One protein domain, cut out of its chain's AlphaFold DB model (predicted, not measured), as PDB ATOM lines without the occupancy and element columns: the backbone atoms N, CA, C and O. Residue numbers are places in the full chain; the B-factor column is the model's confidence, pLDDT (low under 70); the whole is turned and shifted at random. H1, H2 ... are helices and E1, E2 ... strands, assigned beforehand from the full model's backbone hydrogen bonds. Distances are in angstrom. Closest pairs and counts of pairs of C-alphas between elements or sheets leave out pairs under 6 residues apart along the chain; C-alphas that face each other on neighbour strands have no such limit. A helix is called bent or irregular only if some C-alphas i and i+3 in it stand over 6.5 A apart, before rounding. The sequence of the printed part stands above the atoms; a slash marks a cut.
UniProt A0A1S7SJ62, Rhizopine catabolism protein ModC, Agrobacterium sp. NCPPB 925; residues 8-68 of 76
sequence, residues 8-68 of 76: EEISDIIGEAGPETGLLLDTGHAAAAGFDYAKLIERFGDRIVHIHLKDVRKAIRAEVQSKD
ATOM      1  N   GLU A   8       3.760  32.770  14.636       96.81
ATOM      2  CA  GLU A   8       2.683  32.986  13.676       96.81
ATOM      3  C   GLU A   8       1.958  31.673  13.355       96.81
ATOM      4  O   GLU A   8       0.750  31.597  13.555       96.81
ATOM      5  N   GLU A   9       2.679  30.607  12.995       95.94
ATOM      6  CA  GLU A   9       2.069  29.295  12.709       95.94
ATOM      7  C   GLU A   9       1.315  28.732  13.919       95.94
ATOM      8  O   GLU A   9       0.192  28.242  13.795       95.94
ATOM      9  N   ILE A  10       1.916  28.817  15.113       96.31
ATOM     10  CA  ILE A  10       1.266  28.378  16.354       96.31
ATOM     11  C   ILE A  10       0.014  29.222  16.610       96.31
ATOM     12  O   ILE A  10      -1.021  28.692  17.016       96.31
ATOM     13  N   SER A  11       0.099  30.531  16.369       96.06
ATOM     14  CA  SER A  11      -1.016  31.449  16.566       96.06
ATOM     15  C   SER A  11      -2.190  31.169  15.642       96.06
ATOM     16  O   SER A  11      -3.330  31.271  16.094       96.06
ATOM     17  N   ASP A  12      -1.917  30.828  14.387       96.00
ATOM     18  CA  ASP A  12      -2.944  30.503  13.401       96.00
ATOM     19  C   ASP A  12      -3.657  29.204  13.798       96.00
ATOM     20  O   ASP A  12      -4.882  29.176  13.916       96.00
ATOM     21  N   ILE A  13      -2.899  28.161  14.156       95.44
ATOM     22  CA  ILE A  13      -3.466  26.870  14.574       95.44
ATOM     23  C   ILE A  13      -4.294  27.002  15.856       95.44
ATOM     24  O   ILE A  13      -5.436  26.549  15.910       95.44
ATOM     25  N   ILE A  14      -3.736  27.603  16.911       95.62
ATOM     26  CA  ILE A  14      -4.429  27.720  18.206       95.62
ATOM     27  C   ILE A  14      -5.588  28.722  18.130       95.62
ATOM     28  O   ILE A  14      -6.594  28.545  18.820       95.62
ATOM     29  N   GLY A  15      -5.466  29.752  17.287       94.62
ATOM     30  CA  GLY A  15      -6.510  30.745  17.051       94.62
ATOM     31  C   GLY A  15      -7.745  30.172  16.355       94.62
ATOM     32  O   GLY A  15      -8.860  30.572  16.683       94.62
ATOM     33  N   GLU A  16      -7.562  29.217  15.443       96.25
ATOM     34  CA  GLU A  16      -8.665  28.514  14.774       96.25
ATOM     35  C   GLU A  16      -9.201  27.321  15.583       96.25
ATOM     36  O   GLU A  16     -10.333  26.875  15.378       96.25
ATOM     37  N   ALA A  17      -8.414  26.799  16.529       95.69
ATOM     38  CA  ALA A  17      -8.789  25.637  17.320       95.69
ATOM     39  C   ALA A  17      -9.859  25.949  18.382       95.69
ATOM     40  O   ALA A  17      -9.734  26.868  19.198       95.69
ATOM     41  N   GLY A  18     -10.880  25.087  18.440       95.38
ATOM     42  CA  GLY A  18     -11.941  25.141  19.447       95.38
ATOM     43  C   GLY A  18     -11.447  24.933  20.892       95.38
ATOM     44  O   GLY A  18     -10.302  24.528  21.112       95.38
ATOM     45  N   PRO A  19     -12.317  25.164  21.893       94.25
ATOM     46  CA  PRO A  19     -11.937  25.226  23.310       94.25
ATOM     47  C   PRO A  19     -11.342  23.925  23.868       94.25
ATOM     48  O   PRO A  19     -10.564  23.973  24.813       94.25
ATOM     49  N   GLU A  20     -11.644  22.779  23.255       96.31
ATOM     50  CA  GLU A  20     -11.111  21.463  23.643       96.31
ATOM     51  C   GLU A  20      -9.603  21.307  23.372       96.31
ATOM     52  O   GLU A  20      -8.977  20.348  23.818       96.31
ATOM     53  N   THR A  21      -9.001  22.229  22.614       96.06
ATOM     54  CA  THR A  21      -7.566  22.204  22.300       96.06
ATOM     55  C   THR A  21      -6.796  23.108  23.256       96.06
ATOM     56  O   THR A  21      -7.052  24.311  23.323       96.06
ATOM     57  N   GLY A  22      -5.830  22.544  23.975       96.25
ATOM     58  CA  GLY A  22      -4.890  23.294  24.807       96.25
ATOM     59  C   GLY A  22      -3.530  23.479  24.133       96.25
ATOM     60  O   GLY A  22      -3.138  22.703  23.263       96.25
ATOM     61  N   LEU A  23      -2.793  24.497  24.569       96.81
ATOM     62  CA  LEU A  23      -1.417  24.771  24.175       96.81
ATOM     63  C   LEU A  23      -0.448  24.114  25.171       96.81
ATOM     64  O   LEU A  23      -0.539  24.324  26.383       96.81
ATOM     65  N   LEU A  24       0.509  23.341  24.656       96.56
ATOM     66  CA  LEU A  24       1.715  22.985  25.398       96.56
ATOM     67  C   LEU A  24       2.757  24.073  25.146       96.56
ATOM     68  O   LEU A  24       3.201  24.252  24.014       96.56
ATOM     69  N   LEU A  25       3.158  24.788  26.196       96.81
ATOM     70  CA  LEU A  25       4.238  25.764  26.107       96.81
ATOM     71  C   LEU A  25       5.590  25.065  26.281       96.81
ATOM     72  O   LEU A  25       5.865  24.546  27.359       96.81
ATOM     73  N   ASP A  26       6.450  25.089  25.264       95.50
ATOM     74  CA  ASP A  26       7.833  24.607  25.369       95.50
ATOM     75  C   ASP A  26       8.824  25.768  25.184       95.50
ATOM     76  O   ASP A  26       8.954  26.338  24.096       95.50
ATOM     77  N   THR A  27       9.524  26.134  26.263       95.00
ATOM     78  CA  THR A  27      10.450  27.281  26.261       95.00
ATOM     79  C   THR A  27      11.679  27.044  25.385       95.00
ATOM     80  O   THR A  27      12.242  27.999  24.847       95.00
ATOM     81  N   GLY A  28      12.089  25.785  25.211       92.38
ATOM     82  CA  GLY A  28      13.231  25.417  24.378       92.38
ATOM     83  C   GLY A  28      12.913  25.558  22.896       92.38
ATOM     84  O   GLY A  28      13.706  26.134  22.151       92.38
ATOM     85  N   HIS A  29      11.725  25.109  22.485       92.44
ATOM     86  CA  HIS A  29      11.277  25.219  21.096       92.44
ATOM     87  C   HIS A  29      11.049  26.676  20.689       92.44
ATOM     88  O   HIS A  29      11.512  27.084  19.628       92.44
ATOM     89  N   ALA A  30      10.440  27.492  21.553       93.81
ATOM     90  CA  ALA A  30      10.292  28.926  21.291       93.81
ATOM     91  C   ALA A  30      11.654  29.618  21.086       93.81
ATOM     92  O   ALA A  30      11.860  30.363  20.125       93.81
ATOM     93  N   ALA A  31      12.632  29.299  21.941       91.31
ATOM     94  CA  ALA A  31      13.991  29.801  21.791       91.31
ATOM     95  C   ALA A  31      14.662  29.286  20.505       91.31
ATOM     96  O   ALA A  31      15.342  30.059  19.823       91.31
ATOM     97  N   ALA A  32      14.486  28.013  20.139       88.25
ATOM     98  CA  ALA A  32      15.000  27.451  18.887       88.25
ATOM     99  C   ALA A  32      14.426  28.190  17.665       88.25
ATOM    100  O   ALA A  32      15.208  28.693  16.855       88.25
ATOM    101  N   ALA A  33      13.105  28.384  17.637       90.19
ATOM    102  CA  ALA A  33      12.357  29.140  16.630       90.19
ATOM    103  C   ALA A  33      12.676  30.648  16.612       90.19
ATOM    104  O   ALA A  33      12.347  31.355  15.663       90.19
ATOM    105  N   GLY A  34      13.346  31.162  17.649       91.06
ATOM    106  CA  GLY A  34      13.858  32.530  17.684       91.06
ATOM    107  C   GLY A  34      12.856  33.587  18.138       91.06
ATOM    108  O   GLY A  34      13.067  34.764  17.850       91.06
ATOM    109  N   PHE A  35      11.816  33.205  18.881       94.50
ATOM    110  CA  PHE A  35      10.886  34.151  19.496       94.50
ATOM    111  C   PHE A  35      10.838  34.000  21.023       94.50
ATOM    112  O   PHE A  35      11.177  32.960  21.585       94.50
ATOM    113  N   ASP A  36      10.431  35.071  21.704       95.56
ATOM    114  CA  ASP A  36      10.222  35.048  23.150       95.56
ATOM    115  C   ASP A  36       8.922  34.305  23.479       95.56
ATOM    116  O   ASP A  36       7.836  34.721  23.061       95.56
ATOM    117  N   TYR A  37       9.029  33.218  24.247       96.06
ATOM    118  CA  TYR A  37       7.887  32.415  24.673       96.06
ATOM    119  C   TYR A  37       6.860  33.222  25.482       96.06
ATOM    120  O   TYR A  37       5.692  32.832  25.526       96.06
ATOM    121  N   ALA A  38       7.250  34.357  26.076       97.50
ATOM    122  CA  ALA A  38       6.332  35.265  26.760       97.50
ATOM    123  C   ALA A  38       5.176  35.709  25.852       97.50
ATOM    124  O   ALA A  38       4.050  35.816  26.323       97.50
ATOM    125  N   LYS A  39       5.403  35.838  24.537       97.94
ATOM    126  CA  LYS A  39       4.345  36.166  23.568       97.94
ATOM    127  C   LYS A  39       3.218  35.131  23.540       97.94
ATOM    128  O   LYS A  39       2.056  35.487  23.361       97.94
ATOM    129  N   LEU A  40       3.543  33.846  23.708       97.44
ATOM    130  CA  LEU A  40       2.537  32.782  23.783       97.44
ATOM    131  C   LEU A  40       1.764  32.841  25.101       97.44
ATOM    132  O   LEU A  40       0.562  32.602  25.103       97.44
ATOM    133  N   ILE A  41       2.429  33.198  26.202       98.06
ATOM    134  CA  ILE A  41       1.773  33.388  27.503       98.06
ATOM    135  C   ILE A  41       0.815  34.583  27.444       98.06
ATOM    136  O   ILE A  41      -0.323  34.477  27.889       98.06
ATOM    137  N   GLU A  42       1.250  35.703  26.867       98.31
ATOM    138  CA  GLU A  42       0.432  36.910  26.717       98.31
ATOM    139  C   GLU A  42      -0.806  36.664  25.853       98.31
ATOM    140  O   GLU A  42      -1.890  37.146  26.178       98.31
ATOM    141  N   ARG A  43      -0.658  35.911  24.756       97.50
ATOM    142  CA  ARG A  43      -1.744  35.687  23.795       97.50
ATOM    143  C   ARG A  43      -2.668  34.525  24.160       97.50
ATOM    144  O   ARG A  43      -3.856  34.599  23.868       97.50
ATOM    145  N   PHE A  44      -2.127  33.456  24.735       97.25
ATOM    146  CA  PHE A  44      -2.818  32.175  24.913       97.25
ATOM    147  C   PHE A  44      -2.690  31.618  26.333       97.25
ATOM    148  O   PHE A  44      -2.834  30.414  26.531       97.25
ATOM    149  N   GLY A  45      -2.389  32.453  27.332       97.12
ATOM    150  CA  GLY A  45      -2.160  32.006  28.709       97.12
ATOM    151  C   GLY A  45      -3.312  31.190  29.303       97.12
ATOM    152  O   GLY A  45      -3.075  30.237  30.039       97.12
ATOM    153  N   ASP A  46      -4.550  31.505  28.926       97.06
ATOM    154  CA  ASP A  46      -5.773  30.776  29.284       97.06
ATOM    155  C   ASP A  46      -5.901  29.404  28.600       97.06
ATOM    156  O   ASP A  46      -6.631  28.535  29.076       97.06
ATOM    157  N   ARG A  47      -5.177  29.191  27.499       97.56
ATOM    158  CA  ARG A  47      -5.142  27.938  26.736       97.56
ATOM    159  C   ARG A  47      -3.974  27.038  27.126       97.56
ATOM    160  O   ARG A  47      -3.937  25.901  26.661       97.56
ATOM    161  N   ILE A  48      -3.016  27.496  27.935       97.69
ATOM    162  CA  ILE A  48      -1.853  26.683  28.320       97.69
ATOM    163  C   ILE A  48      -2.287  25.580  29.292       97.69
ATOM    164  O   ILE A  48      -2.686  25.850  30.420       97.69
ATOM    165  N   VAL A  49      -2.153  24.323  28.866       97.88
ATOM    166  CA  VAL A  49      -2.535  23.136  29.660       97.88
ATOM    167  C   VAL A  49      -1.335  22.307  30.118       97.88
ATOM    168  O   VAL A  49      -1.464  21.452  30.992       97.88
ATOM    169  N   HIS A  50      -0.160  22.541  29.530       98.12
ATOM    170  CA  HIS A  50       1.075  21.847  29.878       98.12
ATOM    171  C   HIS A  50       2.291  22.727  29.587       98.12
ATOM    172  O   HIS A  50       2.261  23.541  28.664       98.12
ATOM    173  N   ILE A  51       3.364  22.561  30.361       97.69
ATOM    174  CA  ILE A  51       4.584  23.359  30.211       97.69
ATOM    175  C   ILE A  51       5.802  22.439  30.215       97.69
ATOM    176  O   ILE A  51       6.016  21.682  31.161       97.69
ATOM    177  N   HIS A  52       6.633  22.556  29.182       96.62
ATOM    178  CA  HIS A  52       8.013  22.092  29.188       96.62
ATOM    179  C   HIS A  52       8.946  23.275  29.440       96.62
ATOM    180  O   HIS A  52       9.021  24.217  28.649       96.62
ATOM    181  N   LEU A  53       9.689  23.199  30.541       94.88
ATOM    182  CA  LEU A  53      10.732  24.158  30.873       94.88
ATOM    183  C   LEU A  53      12.079  23.577  30.452       94.88
ATOM    184  O   LEU A  53      12.609  22.674  31.097       94.88
ATOM    185  N   LYS A  54      12.616  24.098  29.355       89.25
ATOM    186  CA  LYS A  54      13.940  23.763  28.831       89.25
ATOM    187  C   LYS A  54      14.808  25.012  28.805       89.25
ATOM    188  O   LYS A  54      14.376  26.061  28.320       89.25
ATOM    189  N   ASP A  55      16.030  24.882  29.308       89.12
ATOM    190  CA  ASP A  55      17.051  25.920  29.193       89.12
ATOM    191  C   ASP A  55      17.832  25.757  27.881       89.12
ATOM    192  O   ASP A  55      18.036  24.645  27.389       89.12
ATOM    193  N   VAL A  56      18.283  26.872  27.305       86.81
ATOM    194  CA  VAL A  56      18.983  26.891  26.018       86.81
ATOM    195  C   VAL A  56      20.336  27.571  26.156       86.81
ATOM    196  O   VAL A  56      20.465  28.781  26.347       86.81
ATOM    197  N   ARG A  57      21.388  26.775  25.947       89.56
ATOM    198  CA  ARG A  57      22.772  27.255  25.902       89.56
ATOM    199  C   ARG A  57      22.994  28.095  24.643       89.56
ATOM    200  O   ARG A  57      23.241  27.556  23.566       89.56
ATOM    201  N   LYS A  58      22.954  29.425  24.787       85.56
ATOM    202  CA  LYS A  58      23.047  30.400  23.676       85.56
ATOM    203  C   LYS A  58      24.227  30.160  22.730       85.56
ATOM    204  O   LYS A  58      24.045  30.234  21.520       85.56
ATOM    205  N   ALA A  59      25.409  29.847  23.269       87.94
ATOM    206  CA  ALA A  59      26.607  29.591  22.464       87.94
ATOM    207  C   ALA A  59      26.442  28.365  21.548       87.94
ATOM    208  O   ALA A  59      26.739  28.441  20.360       87.94
ATOM    209  N   ILE A  60      25.891  27.272  22.084       87.19
ATOM    210  CA  ILE A  60      25.640  26.042  21.323       87.19
ATOM    211  C   ILE A  60      24.548  26.274  20.279       87.19
ATOM    212  O   ILE A  60      24.692  25.856  19.136       87.19
ATOM    213  N   ARG A  61      23.480  27.003  20.628       84.81
ATOM    214  CA  ARG A  61      22.426  27.369  19.669       84.81
ATOM    215  C   ARG A  61      22.979  28.162  18.485       84.81
ATOM    216  O   ARG A  61      22.622  27.873  17.349       84.81
ATOM    217  N   ALA A  62      23.835  29.147  18.749       86.12
ATOM    218  CA  ALA A  62      24.464  29.935  17.694       86.12
ATOM    219  C   ALA A  62      25.322  29.054  16.773       86.12
ATOM    220  O   ALA A  62      25.270  29.208  15.555       86.12
ATOM    221  N   GLU A  63      26.056  28.094  17.339       88.50
ATOM    222  CA  GLU A  63      26.834  27.129  16.564       88.50
ATOM    223  C   GLU A  63      25.941  26.236  15.689       88.50
ATOM    224  O   GLU A  63      26.187  26.134  14.487       88.50
ATOM    225  N   VAL A  64      24.888  25.646  16.264       86.62
ATOM    226  CA  VAL A  64      23.913  24.791  15.561       86.62
ATOM    227  C   VAL A  64      23.280  25.537  14.386       86.62
ATOM    228  O   VAL A  64      23.277  25.020  13.274       86.62
ATOM    229  N   GLN A  65      22.842  26.783  14.599       82.94
ATOM    230  CA  GLN A  65      22.280  27.631  13.541       82.94
ATOM    231  C   GLN A  65      23.313  27.985  12.467       82.94
ATOM    232  O   GLN A  65      23.011  27.925  11.281       82.94
ATOM    233  N   SER A  66      24.546  28.321  12.861       89.06
ATOM    234  CA  SER A  66      25.604  28.675  11.903       89.06
ATOM    235  C   SER A  66      26.030  27.511  11.005       89.06
ATOM    236  O   SER A  66      26.541  27.736   9.911       89.06
ATOM    237  N   LYS A  67      25.841  26.275  11.480       89.44
ATOM    238  CA  LYS A  67      26.250  25.044  10.798       89.44
ATOM    239  C   LYS A  67      25.085  24.289  10.156       89.44
ATOM    240  O   LYS A  67      25.317  23.195   9.654       89.44
ATOM    241  N   ASP A  68      23.878  24.853  10.194       83.38
ATOM    242  CA  ASP A  68      22.644  24.217   9.713       83.38
ATOM    243  C   ASP A  68      22.466  22.786  10.262       83.38
ATOM    244  O   ASP A  68      22.170  21.826   9.550       83.38
TER     245      ASP A  68
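What this domain is: This is residues 8 to 68 of the 76 residues of the protein "Rhizopine catabolism protein ModC" of Agrobacterium sp. NCPPB 925 (UniProt A0A1S7SJ62). A short ribbon of two parallel strands, E1 and E2, runs along the long axis of a loose, elongated model, with the irregular helix H3 packed mainly over E1 and the helix H1 near H3. H2 follows directly at the end of E1, and H4 lies out beyond H2 at one end of the long axis, reached by the link from E2. The printed part has 61 residues with four named helices and two named strands, in the order H1, E1, H2, H3, E2, H4, and the class is mixed, helices and strands. The whole is loose, with a radius of gyration of the C-alphas of 13.2 A, and its spans of 40 by 20 by 16 A make it only just elongated.

Where its parts are: Find C-alpha 8 at (2.683, 32.986, 13.676); from there H1 runs through residues 8 to 16, 12.2 A from first to last C-alpha. After a short link, E1 takes residues 23 to 26, 9.3 A, and H2 takes residues 27 to 33, 10.0 A. Look next for C-alpha 38 at (6.332, 35.265, 26.760), where H3 begins; it takes residues 38 to 47, 13.6 A, and is irregular, with C-alphas 43 and 46 8.4 A apart. E2 takes residues 48 to 52, 10.9 A. H4 takes residues 58 to 66, 12.2 A, and ends at C-alpha 66 at (25.604, 28.675, 11.903).

How they stand to each other: Begin at E1 and E2, parallel neighbours at 19 degrees, where N 25 and O 50 are 2.9 A apart and N 52 and O 25 are 2.8 A apart, both within hydrogen-bond range. E1, H2, H3 and E2 form a strand-helix-strand unit, two parallel neighbour strands with helices between them, and its crossover is right-handed. The closest C-alphas of E1 and H3 are those of Leu 23 and Arg 47, 5.5 A apart. The closest C-alphas of H1 and E1 are those of Ile 14 and Leu 23, at 7.3 A. H1 and H3 are near each other, with 8 pairs of C-alphas within 10 A. H2 and H4 are close but not clearly touching, their closest C-alphas, those of Ala 32 and Arg 61, being 7.5 A apart; they run the same way at a shallow tilt of 30 degrees. H1 and H4 are apart, and so are H3 and H4. In H1, H2 and H4 every O i to N i+4 pair is within hydrogen-bond range; in H3 it is 4 of 6.

The domain as a whole: The two C-alphas farthest apart are those of Pro 19 and Lys 67, 40.2 A. The printed part has no cut, and no link is long. The mean pLDDT of the printed part is 93.6, that of H4 is 87, and no printed residue is under 70.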